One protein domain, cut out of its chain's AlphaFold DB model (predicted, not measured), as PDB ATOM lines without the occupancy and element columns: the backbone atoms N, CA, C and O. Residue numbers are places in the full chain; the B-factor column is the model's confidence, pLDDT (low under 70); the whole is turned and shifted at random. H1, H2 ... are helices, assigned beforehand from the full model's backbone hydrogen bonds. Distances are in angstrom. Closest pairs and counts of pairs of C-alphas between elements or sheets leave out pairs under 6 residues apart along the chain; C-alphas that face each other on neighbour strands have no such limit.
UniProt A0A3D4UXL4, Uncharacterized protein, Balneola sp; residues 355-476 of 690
ATOM      1  N   LEU A 355     -41.044  -5.950  38.525       90.12
ATOM      2  CA  LEU A 355     -41.109  -7.011  37.525       90.12
ATOM      3  C   LEU A 355     -40.917  -8.368  38.205       90.12
ATOM      4  O   LEU A 355     -40.216  -8.465  39.211       90.12
ATOM      5  N   SER A 356     -41.526  -9.410  37.651       90.00
ATOM      6  CA  SER A 356     -41.204 -10.785  38.023       90.00
ATOM      7  C   SER A 356     -39.962 -11.281  37.278       90.00
ATOM      8  O   SER A 356     -39.576 -10.737  36.238       90.00
ATOM      9  N   LEU A 357     -39.342 -12.350  37.777       87.38
ATOM     10  CA  LEU A 357     -38.274 -13.044  37.046       87.38
ATOM     11  C   LEU A 357     -38.717 -13.510  35.647       87.38
ATOM     12  O   LEU A 357     -37.935 -13.411  34.702       87.38
ATOM     13  N   SER A 358     -39.972 -13.944  35.496       87.31
ATOM     14  CA  SER A 358     -40.538 -14.342  34.200       87.31
ATOM     15  C   SER A 358     -40.629 -13.165  33.220       87.31
ATOM     16  O   SER A 358     -40.260 -13.297  32.051       87.31
ATOM     17  N   ASP A 359     -41.026 -11.979  33.698       88.25
ATOM     18  CA  ASP A 359     -41.060 -10.765  32.869       88.25
ATOM     19  C   ASP A 359     -39.659 -10.406  32.355       88.25
ATOM     20  O   ASP A 359     -39.476 -10.033  31.193       88.25
ATOM     21  N   ILE A 360     -38.652 -10.551  33.221       84.44
ATOM     22  CA  ILE A 360     -37.256 -10.314  32.859       84.44
ATOM     23  C   ILE A 360     -36.757 -11.374  31.875       84.44
ATOM     24  O   ILE A 360     -36.025 -11.023  30.955       84.44
ATOM     25  N   GLU A 361     -37.164 -12.639  31.997       85.69
ATOM     26  CA  GLU A 361     -36.782 -13.689  31.046       85.69
ATOM     27  C   GLU A 361     -37.223 -13.379  29.610       85.69
ATOM     28  O   GLU A 361     -36.453 -13.593  28.665       85.69
ATOM     29  N   GLY A 362     -38.434 -12.842  29.439       82.31
ATOM     30  CA  GLY A 362     -38.936 -12.392  28.140       82.31
ATOM     31  C   GLY A 362     -38.048 -11.301  27.538       82.31
ATOM     32  O   GLY A 362     -37.606 -11.407  26.389       82.31
ATOM     33  N   ALA A 363     -37.684 -10.310  28.355       82.62
ATOM     34  CA  ALA A 363     -36.762  -9.247  27.971       82.62
ATOM     35  C   ALA A 363     -35.352  -9.763  27.640       82.62
ATOM     36  O   ALA A 363     -34.751  -9.352  26.643       82.62
ATOM     37  N   VAL A 364     -34.828 -10.697  28.441       82.81
ATOM     38  CA  VAL A 364     -33.532 -11.350  28.214       82.81
ATOM     39  C   VAL A 364     -33.542 -12.103  26.889       82.81
ATOM     40  O   VAL A 364     -32.615 -11.954  26.097       82.81
ATOM     41  N   SER A 365     -34.588 -12.885  26.627       84.06
ATOM     42  CA  SER A 365     -34.704 -13.695  25.412       84.06
ATOM     43  C   SER A 365     -34.743 -12.825  24.156       84.06
ATOM     44  O   SER A 365     -34.022 -13.110  23.203       84.06
ATOM     45  N   ASN A 366     -35.499 -11.723  24.190       84.69
ATOM     46  CA  ASN A 366     -35.542 -10.754  23.097       84.69
ATOM     47  C   ASN A 366     -34.187 -10.059  22.891       84.69
ATOM     48  O   ASN A 366     -33.742  -9.883  21.765       84.69
ATOM     49  N   THR A 367     -33.497  -9.701  23.977       84.44
ATOM     50  CA  THR A 367     -32.219  -8.971  23.919       84.44
ATOM     51  C   THR A 367     -31.044  -9.853  23.480       84.44
ATOM     52  O   THR A 367     -30.092  -9.361  22.870       84.44
ATOM     53  N   LEU A 368     -31.085 -11.155  23.783       85.38
ATOM     54  CA  LEU A 368     -30.088 -12.128  23.327       85.38
ATOM     55  C   LEU A 368     -30.238 -12.475  21.837       85.38
ATOM     56  O   LEU A 368     -29.249 -12.880  21.220       85.38
ATOM     57  N   ASP A 369     -31.421 -12.281  21.248       89.81
ATOM     58  CA  ASP A 369     -31.579 -12.250  19.794       89.81
ATOM     59  C   ASP A 369     -31.030 -10.924  19.248       89.81
ATOM     60  O   ASP A 369     -31.658  -9.868  19.315       89.81
ATOM     61  N   ILE A 370     -29.800 -10.957  18.739       87.94
ATOM     62  CA  ILE A 370     -29.096  -9.750  18.299       87.94
ATOM     63  C   ILE A 370     -29.797  -9.088  17.108       87.94
ATOM     64  O   ILE A 370     -29.872  -7.863  17.062       87.94
ATOM     65  N   GLU A 371     -30.318  -9.870  16.160       88.44
ATOM     66  CA  GLU A 371     -30.970  -9.317  14.966       88.44
ATOM     67  C   GLU A 371     -32.327  -8.707  15.329       88.44
ATOM     68  O   GLU A 371     -32.587  -7.543  15.006       88.44
ATOM     69  N   GLY A 372     -33.146  -9.455  16.078       89.88
ATOM     70  CA  GLY A 372     -34.437  -8.983  16.573       89.88
ATOM     71  C   GLY A 372     -34.308  -7.760  17.484       89.88
ATOM     72  O   GLY A 372     -34.963  -6.742  17.247       89.88
ATOM     73  N   SER A 373     -33.410  -7.811  18.475       90.19
ATOM     74  CA  SER A 373     -33.208  -6.696  19.410       90.19
ATOM     75  C   SER A 373     -32.684  -5.439  18.733       90.19
ATOM     76  O   SER A 373     -33.132  -4.353  19.083       90.19
ATOM     77  N   LEU A 374     -31.774  -5.548  17.759       90.94
ATOM     78  CA  LEU A 374     -31.265  -4.380  17.039       90.94
ATOM     79  C   LEU A 374     -32.352  -3.759  16.152       90.94
ATOM     80  O   LEU A 374     -32.441  -2.537  16.058       90.94
ATOM     81  N   SER A 375     -33.204  -4.580  15.529       91.69
ATOM     82  CA  SER A 375     -34.353  -4.086  14.765       91.69
ATOM     83  C   SER A 375     -35.350  -3.344  15.658       91.69
ATOM     84  O   SER A 375     -35.749  -2.230  15.323       91.69
ATOM     85  N   ALA A 376     -35.719  -3.926  16.804       92.75
ATOM     86  CA  ALA A 376     -36.642  -3.309  17.755       92.75
ATOM     87  C   ALA A 376     -36.052  -2.035  18.390       92.75
ATOM     88  O   ALA A 376     -36.750  -1.038  18.564       92.75
ATOM     89  N   GLU A 377     -34.746  -2.038  18.673       91.06
ATOM     90  CA  GLU A 377     -33.994  -0.870  19.129       91.06
ATOM     91  C   GLU A 377     -34.039   0.257  18.088       91.06
ATOM     92  O   GLU A 377     -34.427   1.373  18.426       91.06
ATOM     93  N   MET A 378     -33.728  -0.024  16.816       93.56
ATOM     94  CA  MET A 378     -33.784   0.971  15.736       93.56
ATOM     95  C   MET A 378     -35.199   1.515  15.511       93.56
ATOM     96  O   MET A 378     -35.373   2.721  15.334       93.56
ATOM     97  N   GLU A 379     -36.217   0.655  15.526       91.44
ATOM     98  CA  GLU A 379     -37.611   1.079  15.380       91.44
ATOM     99  C   GLU A 379     -38.016   2.033  16.505       91.44
ATOM    100  O   GLU A 379     -38.541   3.121  16.254       91.44
ATOM    101  N   ALA A 380     -37.698   1.680  17.748       92.50
ATOM    102  CA  ALA A 380     -37.989   2.530  18.884       92.50
ATOM    103  C   ALA A 380     -37.160   3.825  18.876       92.50
ATOM    104  O   ALA A 380     -37.705   4.875  19.203       92.50
ATOM    105  N   GLN A 381     -35.900   3.817  18.426       91.81
ATOM    106  CA  GLN A 381     -35.120   5.051  18.243       91.81
ATOM    107  C   GLN A 381     -35.801   6.013  17.260       91.81
ATOM    108  O   GLN A 381     -35.891   7.215  17.524       91.81
ATOM    109  N   VAL A 382     -36.322   5.488  16.145       94.31
ATOM    110  CA  VAL A 382     -37.038   6.276  15.132       94.31
ATOM    111  C   VAL A 382     -38.357   6.822  15.685       94.31
ATOM    112  O   VAL A 382     -38.654   8.000  15.492       94.31
ATOM    113  N   MET A 383     -39.133   6.001  16.399       93.06
ATOM    114  CA  MET A 383     -40.436   6.391  16.960       93.06
ATOM    115  C   MET A 383     -40.320   7.376  18.132       93.06
ATOM    116  O   MET A 383     -41.155   8.273  18.289       93.06
ATOM    117  N   LEU A 384     -39.295   7.208  18.969       90.44
ATOM    118  CA  LEU A 384     -39.049   8.035  20.151       90.44
ATOM    119  C   LEU A 384     -38.204   9.273  19.830       90.44
ATOM    120  O   LEU A 384     -38.173  10.208  20.626       90.44
ATOM    121  N   GLY A 385     -37.519   9.292  18.680       90.25
ATOM    122  CA  GLY A 385     -36.584  10.355  18.312       90.25
ATOM    123  C   GLY A 385     -35.370  10.424  19.242       90.25
ATOM    124  O   GLY A 385     -34.823  11.505  19.459       90.25
ATOM    125  N   LYS A 386     -34.980   9.286  19.824       87.69
ATOM    126  CA  LYS A 386     -33.920   9.177  20.829       87.69
ATOM    127  C   LYS A 386     -32.902   8.132  20.435       87.69
ATOM    128  O   LYS A 386     -33.265   7.085  19.917       87.69
ATOM    129  N   GLU A 387     -31.643   8.388  20.761       87.75
ATOM    130  CA  GLU A 387     -30.601   7.372  20.673       87.75
ATOM    131  C   GLU A 387     -30.727   6.405  21.854       87.75
ATOM    132  O   GLU A 387     -30.808   6.822  23.010       87.75
ATOM    133  N   MET A 388     -30.738   5.111  21.550       87.25
ATOM    134  CA  MET A 388     -30.705   4.024  22.529       87.25
ATOM    135  C   MET A 388     -29.522   3.118  22.193       87.25
ATOM    136  O   MET A 388     -29.157   2.997  21.032       87.25
ATOM    137  N   ASN A 389     -28.879   2.540  23.197       89.69
ATOM    138  CA  ASN A 389     -27.809   1.569  23.033       89.69
ATOM    139  C   ASN A 389     -27.986   0.436  24.048       89.69
ATOM    140  O   ASN A 389     -27.739   0.607  25.247       89.69
ATOM    141  N   PHE A 390     -28.359  -0.748  23.569       91.06
ATOM    142  CA  PHE A 390     -28.527  -1.924  24.429       91.06
ATOM    143  C   PHE A 390     -27.296  -2.839  24.498       91.06
ATOM    144  O   PHE A 390     -27.360  -3.904  25.110       91.06
ATOM    145  N   ASP A 391     -26.134  -2.427  23.983       90.56
ATOM    146  CA  ASP A 391     -24.908  -3.240  24.026       90.56
ATOM    147  C   ASP A 391     -24.455  -3.522  25.458       90.56
ATOM    148  O   ASP A 391     -24.044  -4.638  25.788       90.56
ATOM    149  N   ARG A 392     -24.576  -2.527  26.345       89.38
ATOM    150  CA  ARG A 392     -24.250  -2.717  27.763       89.38
ATOM    151  C   ARG A 392     -25.204  -3.705  28.433       89.38
ATOM    152  O   ARG A 392     -24.753  -4.520  29.237       89.38
ATOM    153  N   ALA A 393     -26.487  -3.657  28.083       90.19
ATOM    154  CA  ALA A 393     -27.485  -4.590  28.585       90.19
ATOM    155  C   ALA A 393     -27.190  -6.015  28.096       90.19
ATOM    156  O   ALA A 393     -27.053  -6.915  28.918       90.19
ATOM    157  N   ARG A 394     -26.935  -6.200  26.792       89.12
ATOM    158  CA  ARG A 394     -26.484  -7.479  26.208       89.12
ATOM    159  C   ARG A 394     -25.251  -8.028  26.932       89.12
ATOM    160  O   ARG A 394     -25.209  -9.205  27.281       89.12
ATOM    161  N   GLN A 395     -24.264  -7.179  27.222       89.12
ATOM    162  CA  GLN A 395     -23.066  -7.584  27.961       89.12
ATOM    163  C   GLN A 395     -23.385  -8.056  29.391       89.12
ATOM    164  O   GLN A 395     -22.802  -9.038  29.846       89.12
ATOM    165  N   LEU A 396     -24.282  -7.367  30.102       90.19
ATOM    166  CA  LEU A 396     -24.707  -7.738  31.456       90.19
ATOM    167  C   LEU A 396     -25.504  -9.049  31.465       90.19
ATOM    168  O   LEU A 396     -25.270  -9.891  32.332       90.19
ATOM    169  N   LEU A 397     -26.356  -9.271  30.460       86.31
ATOM    170  CA  LEU A 397     -27.083 -10.530  30.279       86.31
ATOM    171  C   LEU A 397     -26.143 -11.717  30.071       86.31
ATOM    172  O   LEU A 397     -26.312 -12.752  30.710       86.31
ATOM    173  N   LEU A 398     -25.100 -11.556  29.251       83.50
ATOM    174  CA  LEU A 398     -24.070 -12.586  29.061       83.50
ATOM    175  C   LEU A 398     -23.277 -12.891  30.344       83.50
ATOM    176  O   LEU A 398     -22.683 -13.962  30.459       83.50
ATOM    177  N   GLN A 399     -23.263 -11.963  31.305       83.19
ATOM    178  CA  GLN A 399     -22.655 -12.135  32.628       83.19
ATOM    179  C   GLN A 399     -23.638 -12.694  33.673       83.19
ATOM    180  O   GLN A 399     -23.237 -12.897  34.816       83.19
ATOM    181  N   GLY A 400     -24.900 -12.939  33.305       77.50
ATOM    182  CA  GLY A 400     -25.948 -13.417  34.213       77.50
ATOM    183  C   GLY A 400     -26.593 -12.326  35.075       77.50
ATOM    184  O   GLY A 400     -27.383 -12.638  35.959       77.50
ATOM    185  N   ASN A 401     -26.289 -11.047  34.827       85.19
ATOM    186  CA  ASN A 401     -26.861  -9.926  35.571       85.19
ATOM    187  C   ASN A 401     -28.080  -9.356  34.835       85.19
ATOM    188  O   ASN A 401     -27.982  -8.366  34.104       85.19
ATOM    189  N   MET A 402     -29.226 -10.011  35.014       85.94
ATOM    190  CA  MET A 402     -30.455  -9.684  34.294       85.94
ATOM    191  C   MET A 402     -31.101  -8.386  34.767       85.94
ATOM    192  O   MET A 402     -31.445  -7.533  33.949       85.94
ATOM    193  N   ALA A 403     -31.210  -8.193  36.079       84.12
ATOM    194  CA  ALA A 403     -31.777  -6.979  36.646       84.12
ATOM    195  C   ALA A 403     -30.909  -5.753  36.324       84.12
ATOM    196  O   ALA A 403     -31.432  -4.707  35.948       84.12
ATOM    197  N   GLY A 404     -29.579  -5.896  36.365       85.25
ATOM    198  CA  GLY A 404     -28.665  -4.832  35.952       85.25
ATOM    199  C   GLY A 404     -28.762  -4.505  34.459       85.25
ATOM    200  O   GLY A 404     -28.638  -3.341  34.074       85.25
ATOM    201  N   ALA A 405     -29.007  -5.504  33.604       87.94
ATOM    202  CA  ALA A 405     -29.279  -5.265  32.190       87.94
ATOM    203  C   ALA A 405     -30.568  -4.453  32.007       87.94
ATOM    204  O   ALA A 405     -30.554  -3.446  31.301       87.94
ATOM    205  N   MET A 406     -31.638  -4.835  32.708       87.69
ATOM    206  CA  MET A 406     -32.918  -4.127  32.675       87.69
ATOM    207  C   MET A 406     -32.788  -2.678  33.165       87.69
ATOM    208  O   MET A 406     -33.252  -1.753  32.500       87.69
ATOM    209  N   GLU A 407     -32.086  -2.444  34.276       87.31
ATOM    210  CA  GLU A 407     -31.823  -1.095  34.793       87.31
ATOM    211  C   GLU A 407     -31.049  -0.233  33.779       87.31
ATOM    212  O   GLU A 407     -31.400   0.929  33.546       87.31
ATOM    213  N   SER A 408     -30.043  -0.816  33.115       89.00
ATOM    214  CA  SER A 408     -29.272  -0.144  32.062       89.00
ATOM    215  C   SER A 408     -30.122   0.241  30.849       89.00
ATOM    216  O   SER A 408     -29.782   1.213  30.171       89.00
ATOM    217  N   MET A 409     -31.180  -0.514  30.547       87.56
ATOM    218  CA  MET A 409     -32.112  -0.203  29.460       87.56
ATOM    219  C   MET A 409     -33.121   0.866  29.905       87.56
ATOM    220  O   MET A 409     -33.316   1.854  29.200       87.56
ATOM    221  N   LEU A 410     -33.709   0.728  31.103       87.75
ATOM    222  CA  LEU A 410     -34.681   1.686  31.658       87.75
ATOM    223  C   LEU A 410     -34.091   3.097  31.774       87.75
ATOM    224  O   LEU A 410     -34.763   4.084  31.468       87.75
ATOM    225  N   GLY A 411     -32.813   3.196  32.155       86.62
ATOM    226  CA  GLY A 411     -32.098   4.468  32.268       86.62
ATOM    227  C   GLY A 411     -32.026   5.285  30.970       86.62
ATOM    228  O   GLY A 411     -31.772   6.486  31.030       86.62
ATOM    229  N   GLN A 412     -32.278   4.676  29.807       87.12
ATOM    230  CA  GLN A 412     -32.182   5.337  28.500       87.12
ATOM    231  C   GLN A 412     -33.518   5.911  28.007       87.12
ATOM    232  O   GLN A 412     -33.534   6.787  27.144       87.12
ATOM    233  N   LEU A 413     -34.647   5.490  28.588       84.38
ATOM    234  CA  LEU A 413     -35.980   5.914  28.144       84.38
ATOM    235  C   LEU A 413     -36.411   7.300  28.651       84.38
ATOM    236  O   LEU A 413     -37.344   7.885  28.100       84.38
ATOM    237  N   GLY A 414     -35.717   7.867  29.643       80.62
ATOM    238  CA  GLY A 414     -36.017   9.201  30.191       80.62
ATOM    239  C   GLY A 414     -37.017   9.220  31.357       80.62
ATOM    240  O   GLY A 414     -37.421  10.287  31.817       80.62
ATOM    241  N   GLY A 415     -37.378   8.048  31.892       86.75
ATOM    242  CA  GLY A 415     -38.186   7.918  33.106       86.75
ATOM    243  C   GLY A 415     -39.702   8.040  32.896       86.75
ATOM    244  O   GLY A 415     -40.206   8.219  31.788       86.75
ATOM    245  N   ILE A 416     -40.452   7.952  34.000       87.94
ATOM    246  CA  ILE A 416     -41.922   7.846  33.985       87.94
ATOM    247  C   ILE A 416     -42.642   9.083  33.423       87.94
ATOM    248  O   ILE A 416     -43.677   8.964  32.770       87.94
ATOM    249  N   ASN A 417     -42.093  10.281  33.637       86.81
ATOM    250  CA  ASN A 417     -42.719  11.528  33.184       86.81
ATOM    251  C   ASN A 417     -42.762  11.629  31.662       86.81
ATOM    252  O   ASN A 417     -43.734  12.135  31.105       86.81
ATOM    253  N   GLU A 418     -41.708  11.157  31.006       88.19
ATOM    254  CA  GLU A 418     -41.609  11.160  29.556       88.19
ATOM    255  C   GLU A 418     -42.398  10.002  28.953       88.19
ATOM    256  O   GLU A 418     -43.159  10.208  28.014       88.19
ATOM    257  N   PHE A 419     -42.341   8.823  29.578       92.19
ATOM    258  CA  PHE A 419     -43.186   7.693  29.204       92.19
ATOM    259  C   PHE A 419     -44.678   8.041  29.230       92.19
ATOM    260  O   PHE A 419     -45.414   7.690  28.315       92.19
ATOM    261  N   ASN A 420     -45.146   8.797  30.225       90.81
ATOM    262  CA  ASN A 420     -46.547   9.216  30.287       90.81
ATOM    263  C   ASN A 420     -46.953  10.188  29.166       90.81
ATOM    264  O   ASN A 420     -48.133  10.220  28.816       90.81
ATOM    265  N   GLN A 421     -46.002  10.937  28.598       91.62
ATOM    266  CA  GLN A 421     -46.222  11.863  27.479       91.62
ATOM    267  C   GLN A 421     -46.190  11.172  26.108       91.62
ATOM    268  O   GLN A 421     -46.643  11.764  25.130       91.62
ATOM    269  N   MET A 422     -45.680   9.939  26.036       91.81
ATOM    270  CA  MET A 422     -45.644   9.148  24.806       91.81
ATOM    271  C   MET A 422     -47.054   8.749  24.349       91.81
ATOM    272  O   MET A 422     -47.917   8.387  25.161       91.81
ATOM    273  N   ASP A 423     -47.260   8.766  23.032       92.94
ATOM    274  CA  ASP A 423     -48.434   8.169  22.389       92.94
ATOM    275  C   ASP A 423     -48.413   6.630  22.506       92.94
ATOM    276  O   ASP A 423     -47.386   6.027  22.820       92.94
ATOM    277  N   VAL A 424     -49.547   5.977  22.248       93.31
ATOM    278  CA  VAL A 424     -49.708   4.517  22.296       93.31
ATOM    279  C   VAL A 424     -48.642   3.809  21.455       93.31
ATOM    280  O   VAL A 424     -47.955   2.938  21.980       93.31
ATOM    281  N   MET A 425     -48.415   4.251  20.214       93.31
ATOM    282  CA  MET A 425     -47.413   3.643  19.323       93.31
ATOM    283  C   MET A 425     -45.984   3.792  19.864       93.31
ATOM    284  O   MET A 425     -45.155   2.898  19.724       93.31
ATOM    285  N   GLN A 426     -45.689   4.917  20.518       92.50
ATOM    286  CA  GLN A 426     -44.381   5.179  21.123       92.50
ATOM    287  C   GLN A 426     -44.161   4.330  22.378       92.50
ATOM    288  O   GLN A 426     -43.069   3.804  22.580       92.50
ATOM    289  N   LYS A 427     -45.204   4.154  23.197       92.88
ATOM    290  CA  LYS A 427     -45.175   3.264  24.363       92.88
ATOM    291  C   LYS A 427     -44.988   1.809  23.953       92.88
ATOM    292  O   LYS A 427     -44.211   1.105  24.590       92.88
ATOM    293  N   GLU A 428     -45.676   1.372  22.901       92.75
ATOM    294  CA  GLU A 428     -45.543   0.024  22.346       92.75
ATOM    295  C   GLU A 428     -44.143  -0.211  21.778       92.75
ATOM    296  O   GLU A 428     -43.523  -1.212  22.125       92.75
ATOM    297  N   ALA A 429     -43.603   0.733  21.001       92.50
ATOM    298  CA  ALA A 429     -42.242   0.636  20.475       92.50
ATOM    299  C   ALA A 429     -41.193   0.593  21.602       92.50
ATOM    300  O   ALA A 429     -40.303  -0.255  21.586       92.50
ATOM    301  N   ALA A 430     -41.324   1.456  22.619       90.69
ATOM    302  CA  ALA A 430     -40.444   1.454  23.787       90.69
ATOM    303  C   ALA A 430     -40.496   0.120  24.549       90.69
ATOM    304  O   ALA A 430     -39.459  -0.423  24.917       90.69
ATOM    305  N   ALA A 431     -41.696  -0.419  24.768       92.69
ATOM    306  CA  ALA A 431     -41.882  -1.677  25.479       92.69
ATOM    307  C   ALA A 431     -41.348  -2.875  24.672       92.69
ATOM    308  O   ALA A 431     -40.594  -3.687  25.209       92.69
ATOM    309  N   ALA A 432     -41.640  -2.930  23.368       90.56
ATOM    310  CA  ALA A 432     -41.169  -3.974  22.459       90.56
ATOM    311  C   ALA A 432     -39.637  -4.007  22.347       90.56
ATOM    312  O   ALA A 432     -39.040  -5.082  22.403       90.56
ATOM    313  N   ALA A 433     -38.987  -2.840  22.280       90.25
ATOM    314  CA  ALA A 433     -37.528  -2.740  22.277       90.25
ATOM    315  C   ALA A 433     -36.893  -3.339  23.541       90.25
ATOM    316  O   ALA A 433     -35.788  -3.876  23.488       90.25
ATOM    317  N   MET A 434     -37.608  -3.303  24.668       88.94
ATOM    318  CA  MET A 434     -37.167  -3.896  25.928       88.94
ATOM    319  C   MET A 434     -37.663  -5.326  26.153       88.94
ATOM    320  O   MET A 434     -37.333  -5.920  27.173       88.94
ATOM    321  N   GLY A 435     -38.456  -5.882  25.232       88.31
ATOM    322  CA  GLY A 435     -39.108  -7.181  25.408       88.31
ATOM    323  C   GLY A 435     -40.106  -7.217  26.573       88.31
ATOM    324  O   GLY A 435     -40.300  -8.267  27.175       88.31
ATOM    325  N   LEU A 436     -40.721  -6.075  26.897       91.50
ATOM    326  CA  LEU A 436     -41.750  -5.930  27.925       91.50
ATOM    327  C   LEU A 436     -43.082  -5.504  27.298       91.50
ATOM    328  O   LEU A 436     -43.153  -4.994  26.182       91.50
ATOM    329  N   THR A 437     -44.163  -5.658  28.050       92.31
ATOM    330  CA  THR A 437     -45.447  -5.021  27.750       92.31
ATOM    331  C   THR A 437     -45.441  -3.561  28.200       92.31
ATOM    332  O   THR A 437     -44.716  -3.168  29.117       92.31
ATOM    333  N   VAL A 438     -46.315  -2.744  27.604       91.69
ATOM    334  CA  VAL A 438     -46.507  -1.334  27.991       91.69
ATOM    335  C   VAL A 438     -46.798  -1.195  29.490       91.69
ATOM    336  O   VAL A 438     -46.301  -0.274  30.139       91.69
ATOM    337  N   GLN A 439     -47.574  -2.125  30.052       92.06
ATOM    338  CA  GLN A 439     -47.896  -2.139  31.476       92.06
ATOM    339  C   GLN A 439     -46.664  -2.440  32.336       92.06
ATOM    340  O   GLN A 439     -46.399  -1.699  33.279       92.06
ATOM    341  N   GLN A 440     -45.902  -3.488  32.009       92.38
ATOM    342  CA  GLN A 440     -44.675  -3.845  32.733       92.38
ATOM    343  C   GLN A 440     -43.650  -2.708  32.682       92.38
ATOM    344  O   GLN A 440     -43.103  -2.332  33.717       92.38
ATOM    345  N   LEU A 441     -43.451  -2.095  31.510       90.69
ATOM    346  CA  LEU A 441     -42.549  -0.956  31.355       90.69
ATOM    347  C   LEU A 441     -43.000   0.248  32.198       90.69
ATOM    348  O   LEU A 441     -42.193   0.861  32.897       90.69
ATOM    349  N   GLY A 442     -44.297   0.564  32.188       90.44
ATOM    350  CA  GLY A 442     -44.854   1.632  33.019       90.44
ATOM    351  C   GLY A 442     -44.658   1.383  34.516       90.44
ATOM    352  O   GLY A 442     -44.260   2.296  35.247       90.44
ATOM    353  N   THR A 443     -44.872   0.145  34.971       91.25
ATOM    354  CA  THR A 443     -44.607  -0.270  36.357       91.25
ATOM    355  C   THR A 443     -43.129  -0.110  36.699       91.25
ATOM    356  O   THR A 443     -42.808   0.508  37.717       91.25
ATOM    357  N   ALA A 444     -42.231  -0.570  35.825       88.94
ATOM    358  CA  ALA A 444     -40.793  -0.508  36.047       88.94
ATOM    359  C   ALA A 444     -40.259   0.920  36.147       88.94
ATOM    360  O   ALA A 444     -39.519   1.247  37.075       88.94
ATOM    361  N   LEU A 445     -40.702   1.811  35.260       89.31
ATOM    362  CA  LEU A 445     -40.338   3.229  35.307       89.31
ATOM    363  C   LEU A 445     -40.919   3.939  36.538       89.31
ATOM    364  O   LEU A 445     -40.269   4.818  37.111       89.31
ATOM    365  N   THR A 446     -42.127   3.561  36.968       87.94
ATOM    366  CA  THR A 446     -42.736   4.091  38.198       87.94
ATOM    367  C   THR A 446     -41.922   3.675  39.419       87.94
ATOM    368  O   THR A 446     -41.513   4.530  40.204       87.94
ATOM    369  N   LYS A 447     -41.598   2.384  39.539       85.12
ATOM    370  CA  LYS A 447     -40.802   1.848  40.648       85.12
ATOM    371  C   LYS A 447     -39.386   2.409  40.670       85.12
ATOM    372  O   LYS A 447     -38.914   2.822  41.725       85.12
ATOM    373  N   GLN A 448     -38.750   2.549  39.509       83.94
ATOM    374  CA  GLN A 448     -37.456   3.218  39.386       83.94
ATOM    375  C   GLN A 448     -37.520   4.669  39.896       83.94
ATOM    376  O   GLN A 448     -36.614   5.119  40.599       83.94
ATOM    377  N   SER A 449     -38.600   5.400  39.595       82.50
ATOM    378  CA  SER A 449     -38.804   6.762  40.101       82.50
ATOM    379  C   SER A 449     -39.034   6.801  41.615       82.50
ATOM    380  O   SER A 449     -38.439   7.637  42.293       82.50
ATOM    381  N   GLU A 450     -39.835   5.884  42.162       81.81
ATOM    382  CA  GLU A 450     -40.057   5.747  43.608       81.81
ATOM    383  C   GLU A 450     -38.743   5.445  44.345       81.81
ATOM    384  O   GLU A 450     -38.416   6.092  45.340       81.81
ATOM    385  N   MET A 451     -37.922   4.541  43.808       72.25
ATOM    386  CA  MET A 451     -36.592   4.234  44.343       72.25
ATOM    387  C   MET A 451     -35.639   5.435  44.257       72.25
ATOM    388  O   MET A 451     -34.884   5.732  45.193       72.25
ATOM    389  N   ALA A 452     -35.717   6.200  43.166       72.12
ATOM    390  CA  ALA A 452     -35.005   7.462  43.003       72.12
ATOM    391  C   ALA A 452     -35.510   8.581  43.944       72.12
ATOM    392  O   ALA A 452     -34.849   9.616  44.064       72.12
ATOM    393  N   GLN A 453     -36.606   8.358  44.672       68.31
ATOM    394  CA  GLN A 453     -37.155   9.270  45.679       68.31
ATOM    395  C   GLN A 453     -37.021   8.752  47.121       68.31
ATOM    396  O   GLN A 453     -37.287   9.505  48.057       68.31
ATOM    397  N   LEU A 454     -36.550   7.512  47.325       68.12
ATOM    398  CA  LEU A 454     -36.247   6.977  48.657       68.12
ATOM    399  C   LEU A 454     -35.219   7.848  49.399       68.12
ATOM    400  O   LEU A 454     -34.274   8.378  48.801       68.12
ATOM    401  N   SER A 455     -35.401   7.969  50.718       58.28
ATOM    402  CA  SER A 455     -34.511   8.731  51.598       58.28
ATOM    403  C   SER A 455     -33.078   8.189  51.545       58.28
ATOM    404  O   SER A 455     -32.857   7.006  51.288       58.28
ATOM    405  N   LYS A 456     -32.074   9.029  51.831       57.47
ATOM    406  CA  LYS A 456     -30.669   8.584  51.913       57.47
ATOM    407  C   LYS A 456     -30.479   7.438  52.915       57.47
ATOM    408  O   LYS A 456     -29.719   6.528  52.621       57.47
ATOM    409  N   ALA A 457     -31.220   7.454  54.026       52.16
ATOM    410  CA  ALA A 457     -31.205   6.384  55.025       52.16
ATOM    411  C   ALA A 457     -31.721   5.051  54.454       52.16
ATOM    412  O   ALA A 457     -31.096   4.016  54.643       52.16
ATOM    413  N   ASP A 458     -32.801   5.097  53.671       56.62
ATOM    414  CA  ASP A 458     -33.361   3.912  53.013       56.62
ATOM    415  C   ASP A 458     -32.408   3.358  51.953       56.62
ATOM    416  O   ASP A 458     -32.283   2.153  51.784       56.62
ATOM    417  N   ARG A 459     -31.705   4.239  51.234       58.38
ATOM    418  CA  ARG A 459     -30.690   3.838  50.252       58.38
ATOM    419  C   ARG A 459     -29.473   3.210  50.898       58.38
ATOM    420  O   ARG A 459     -28.924   2.280  50.328       58.38
ATOM    421  N   GLU A 460     -29.048   3.718  52.047       58.31
ATOM    422  CA  GLU A 460     -27.954   3.132  52.816       58.31
ATOM    423  C   GLU A 460     -28.353   1.762  53.368       58.31
ATOM    424  O   GLU A 460     -27.574   0.830  53.236       58.31
ATOM    425  N   GLU A 461     -29.567   1.590  53.892       55.41
ATOM    426  CA  GLU A 461     -30.073   0.289  54.359       55.41
ATOM    427  C   GLU A 461     -30.163  -0.742  53.222       55.41
ATOM    428  O   GLU A 461     -29.697  -1.876  53.349       55.41
ATOM    429  N   ILE A 462     -30.663  -0.315  52.064       57.47
ATOM    430  CA  ILE A 462     -30.739  -1.127  50.849       57.47
ATOM    431  C   ILE A 462     -29.344  -1.436  50.277       57.47
ATOM    432  O   ILE A 462     -29.108  -2.538  49.790       57.47
ATOM    433  N   GLU A 463     -28.399  -0.497  50.339       56.28
ATOM    434  CA  GLU A 463     -27.021  -0.725  49.893       56.28
ATOM    435  C   GLU A 463     -26.260  -1.623  50.873       56.28
ATOM    436  O   GLU A 463     -25.477  -2.463  50.450       56.28
ATOM    437  N   GLN A 464     -26.530  -1.537  52.178       54.56
ATOM    438  CA  GLN A 464     -26.004  -2.477  53.172       54.56
ATOM    439  C   GLN A 464     -26.554  -3.890  52.947       54.56
ATOM    440  O   GLN A 464     -25.800  -4.862  53.012       54.56
ATOM    441  N   ALA A 465     -27.832  -4.012  52.589       52.16
ATOM    442  CA  ALA A 465     -28.426  -5.263  52.125       52.16
ATOM    443  C   ALA A 465     -27.744  -5.772  50.834       52.16
ATOM    444  O   ALA A 465     -27.398  -6.949  50.726       52.16
ATOM    445  N   ARG A 466     -27.433  -4.872  49.891       52.16
ATOM    446  CA  ARG A 466     -26.676  -5.161  48.658       52.16
ATOM    447  C   ARG A 466     -25.214  -5.562  48.903       52.16
ATOM    448  O   ARG A 466     -24.659  -6.377  48.171       52.16
ATOM    449  N   LEU A 467     -24.583  -5.027  49.941       54.75
ATOM    450  CA  LEU A 467     -23.221  -5.372  50.354       54.75
ATOM    451  C   LEU A 467     -23.179  -6.699  51.125       54.75
ATOM    452  O   LEU A 467     -22.222  -7.462  50.975       54.75
ATOM    453  N   ALA A 468     -24.235  -7.018  51.883       51.06
ATOM    454  CA  ALA A 468     -24.439  -8.344  52.463       51.06
ATOM    455  C   ALA A 468     -24.629  -9.417  51.374       51.06
ATOM    456  O   ALA A 468     -24.058 -10.502  51.471       51.06
ATOM    457  N   LEU A 469     -25.330  -9.072  50.289       49.50
ATOM    458  CA  LEU A 469     -25.455  -9.850  49.049       49.50
ATOM    459  C   LEU A 469     -24.114 -10.150  48.357       49.50
ATOM    460  O   LEU A 469     -23.956 -11.206  47.753       49.50
ATOM    461  N   GLU A 470     -23.144  -9.235  48.423       49.62
ATOM    462  CA  GLU A 470     -21.811  -9.395  47.818       49.62
ATOM    463  C   GLU A 470     -20.836 -10.218  48.691       49.62
ATOM    464  O   GLU A 470     -19.658 -10.343  48.354       49.62
ATOM    465  N   GLY A 471     -21.302 -10.794  49.810       45.06
ATOM    466  CA  GLY A 471     -20.497 -11.682  50.658       45.06
ATOM    467  C   GLY A 471     -19.427 -10.971  51.494       45.06
ATOM    468  O   GLY A 471     -18.501 -11.617  51.982       45.06
ATOM    469  N   LYS A 472     -19.531  -9.647  51.677       42.38
ATOM    470  CA  LYS A 472     -18.618  -8.865  52.537       42.38
ATOM    471  C   LYS A 472     -19.055  -8.784  54.001       42.38
ATOM    472  O   LYS A 472     -18.285  -8.306  54.832       42.38
ATOM    473  N   SER A 473     -20.247  -9.277  54.321       35.84
ATOM    474  CA  SER A 473     -20.779  -9.327  55.681       35.84
ATOM    475  C   SER A 473     -20.731 -10.765  56.187       35.84
ATOM    476  O   SER A 473     -21.343 -11.652  55.600       35.84
ATOM    477  N   THR A 474     -20.019 -10.996  57.287       32.75
ATOM    478  CA  THR A 474     -19.950 -12.266  58.029       32.75
ATOM    479  C   THR A 474     -21.262 -12.543  58.770       32.75
ATOM    480  O   THR A 474     -21.284 -12.588  59.997       32.75
ATOM    481  N   LEU A 475     -22.379 -12.629  58.051       40.41
ATOM    482  CA  LEU A 475     -23.688 -12.877  58.645       40.41
ATOM    483  C   LEU A 475     -24.080 -14.327  58.375       40.41
ATOM    484  O   LEU A 475     -24.429 -14.693  57.255       40.41
ATOM    485  N   ASN A 476     -23.979 -15.153  59.414       44.16
ATOM    486  CA  ASN A 476     -24.461 -16.529  59.400       44.16
ATOM    487  C   ASN A 476     -25.997 -16.520  59.358       44.16
ATOM    488  O   ASN A 476     -26.626 -15.803  60.140       44.16
TER     489      ASN A 476
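This is residues 355 to 476 of the 690 residues of an uncharacterized protein of Balneola sp (UniProt A0A3D4UXL4). Seven short helices, H1 to H7, make a packed body, and an eighth, H8, is set off at one end as an outlying arm that touches no other helix. In the body H2 and H6 lie side by side, H3 and H4 form a hairpin near H1, and H7, with H5 packed on it, runs from H6 toward the H8 end. The printed part has 122 residues with eight named helices in the order H1 to H8 and no named strand; its class is all helix. It is compact by its radius of gyration of the C-alphas, 15.6 A, yet elongated in outline, with spans of 49 by 30 by 23 A.

Find C-alpha 370 at (-29.096, -9.750, 18.299); from there the longest helix, H2, residues 370 to 384, runs 20.5 A to C-alpha 384 at (-39.049, 8.035, 20.151). Look before it for H1, residues 357 to 368, 16.0 A long. After it come H3, residues 391 to 398, H4, residues 402 to 410, and H5, residues 416 to 421. Next read H6, residues 424 to 433, 14.2 A, and H7, residues 438 to 451, 19.9 A. H8, residues 456 to 469, runs 19.4 A and ends at C-alpha 469, (-25.455, -9.850, 49.049).

Start at H2, which touches H6 at a shallow tilt of 28 degrees, opposite ways; the closest C-alphas, of Ala 376 and Ala 433, are 4.6 A apart. H6 touches H7, about perpendicular at 78 degrees, through residues 438 to 441 of H7 alone, closest at the C-alphas of Ala 431 and Val 438, 5.3 A. H7 touches H5 at a steep tilt of 42 degrees, with C-alphas 416 and 445 closest at 5.1 A. Back at H2, H1 touches it only at the corner, and only just, with 3 pairs of C-alphas within 8 A; the closest, 367 and 373, are 5.1 A apart. H1 is the hub, touching H2, H3 and H4. H3 and H4 are a helical hairpin at a shallow tilt of 14 degrees, closest at the C-alphas of Ala 393 and Ala 405, 4.1 A. Every O i to N i+4 pair is within hydrogen-bond range in H1, H2, H3, H4, H6, H7 and H8; in H5 it is 1 of 2.

The farthest C-alphas, of Val 382 and Asn 476, are 51.4 A apart. The printed part has no cut and no long link. Residues 452 to 458 and 466 to 471 stand free. Look at the B-factor column for pLDDT, the model's own confidence: its mean over the printed part is 81.2, and residues 453 to 476 are under 70.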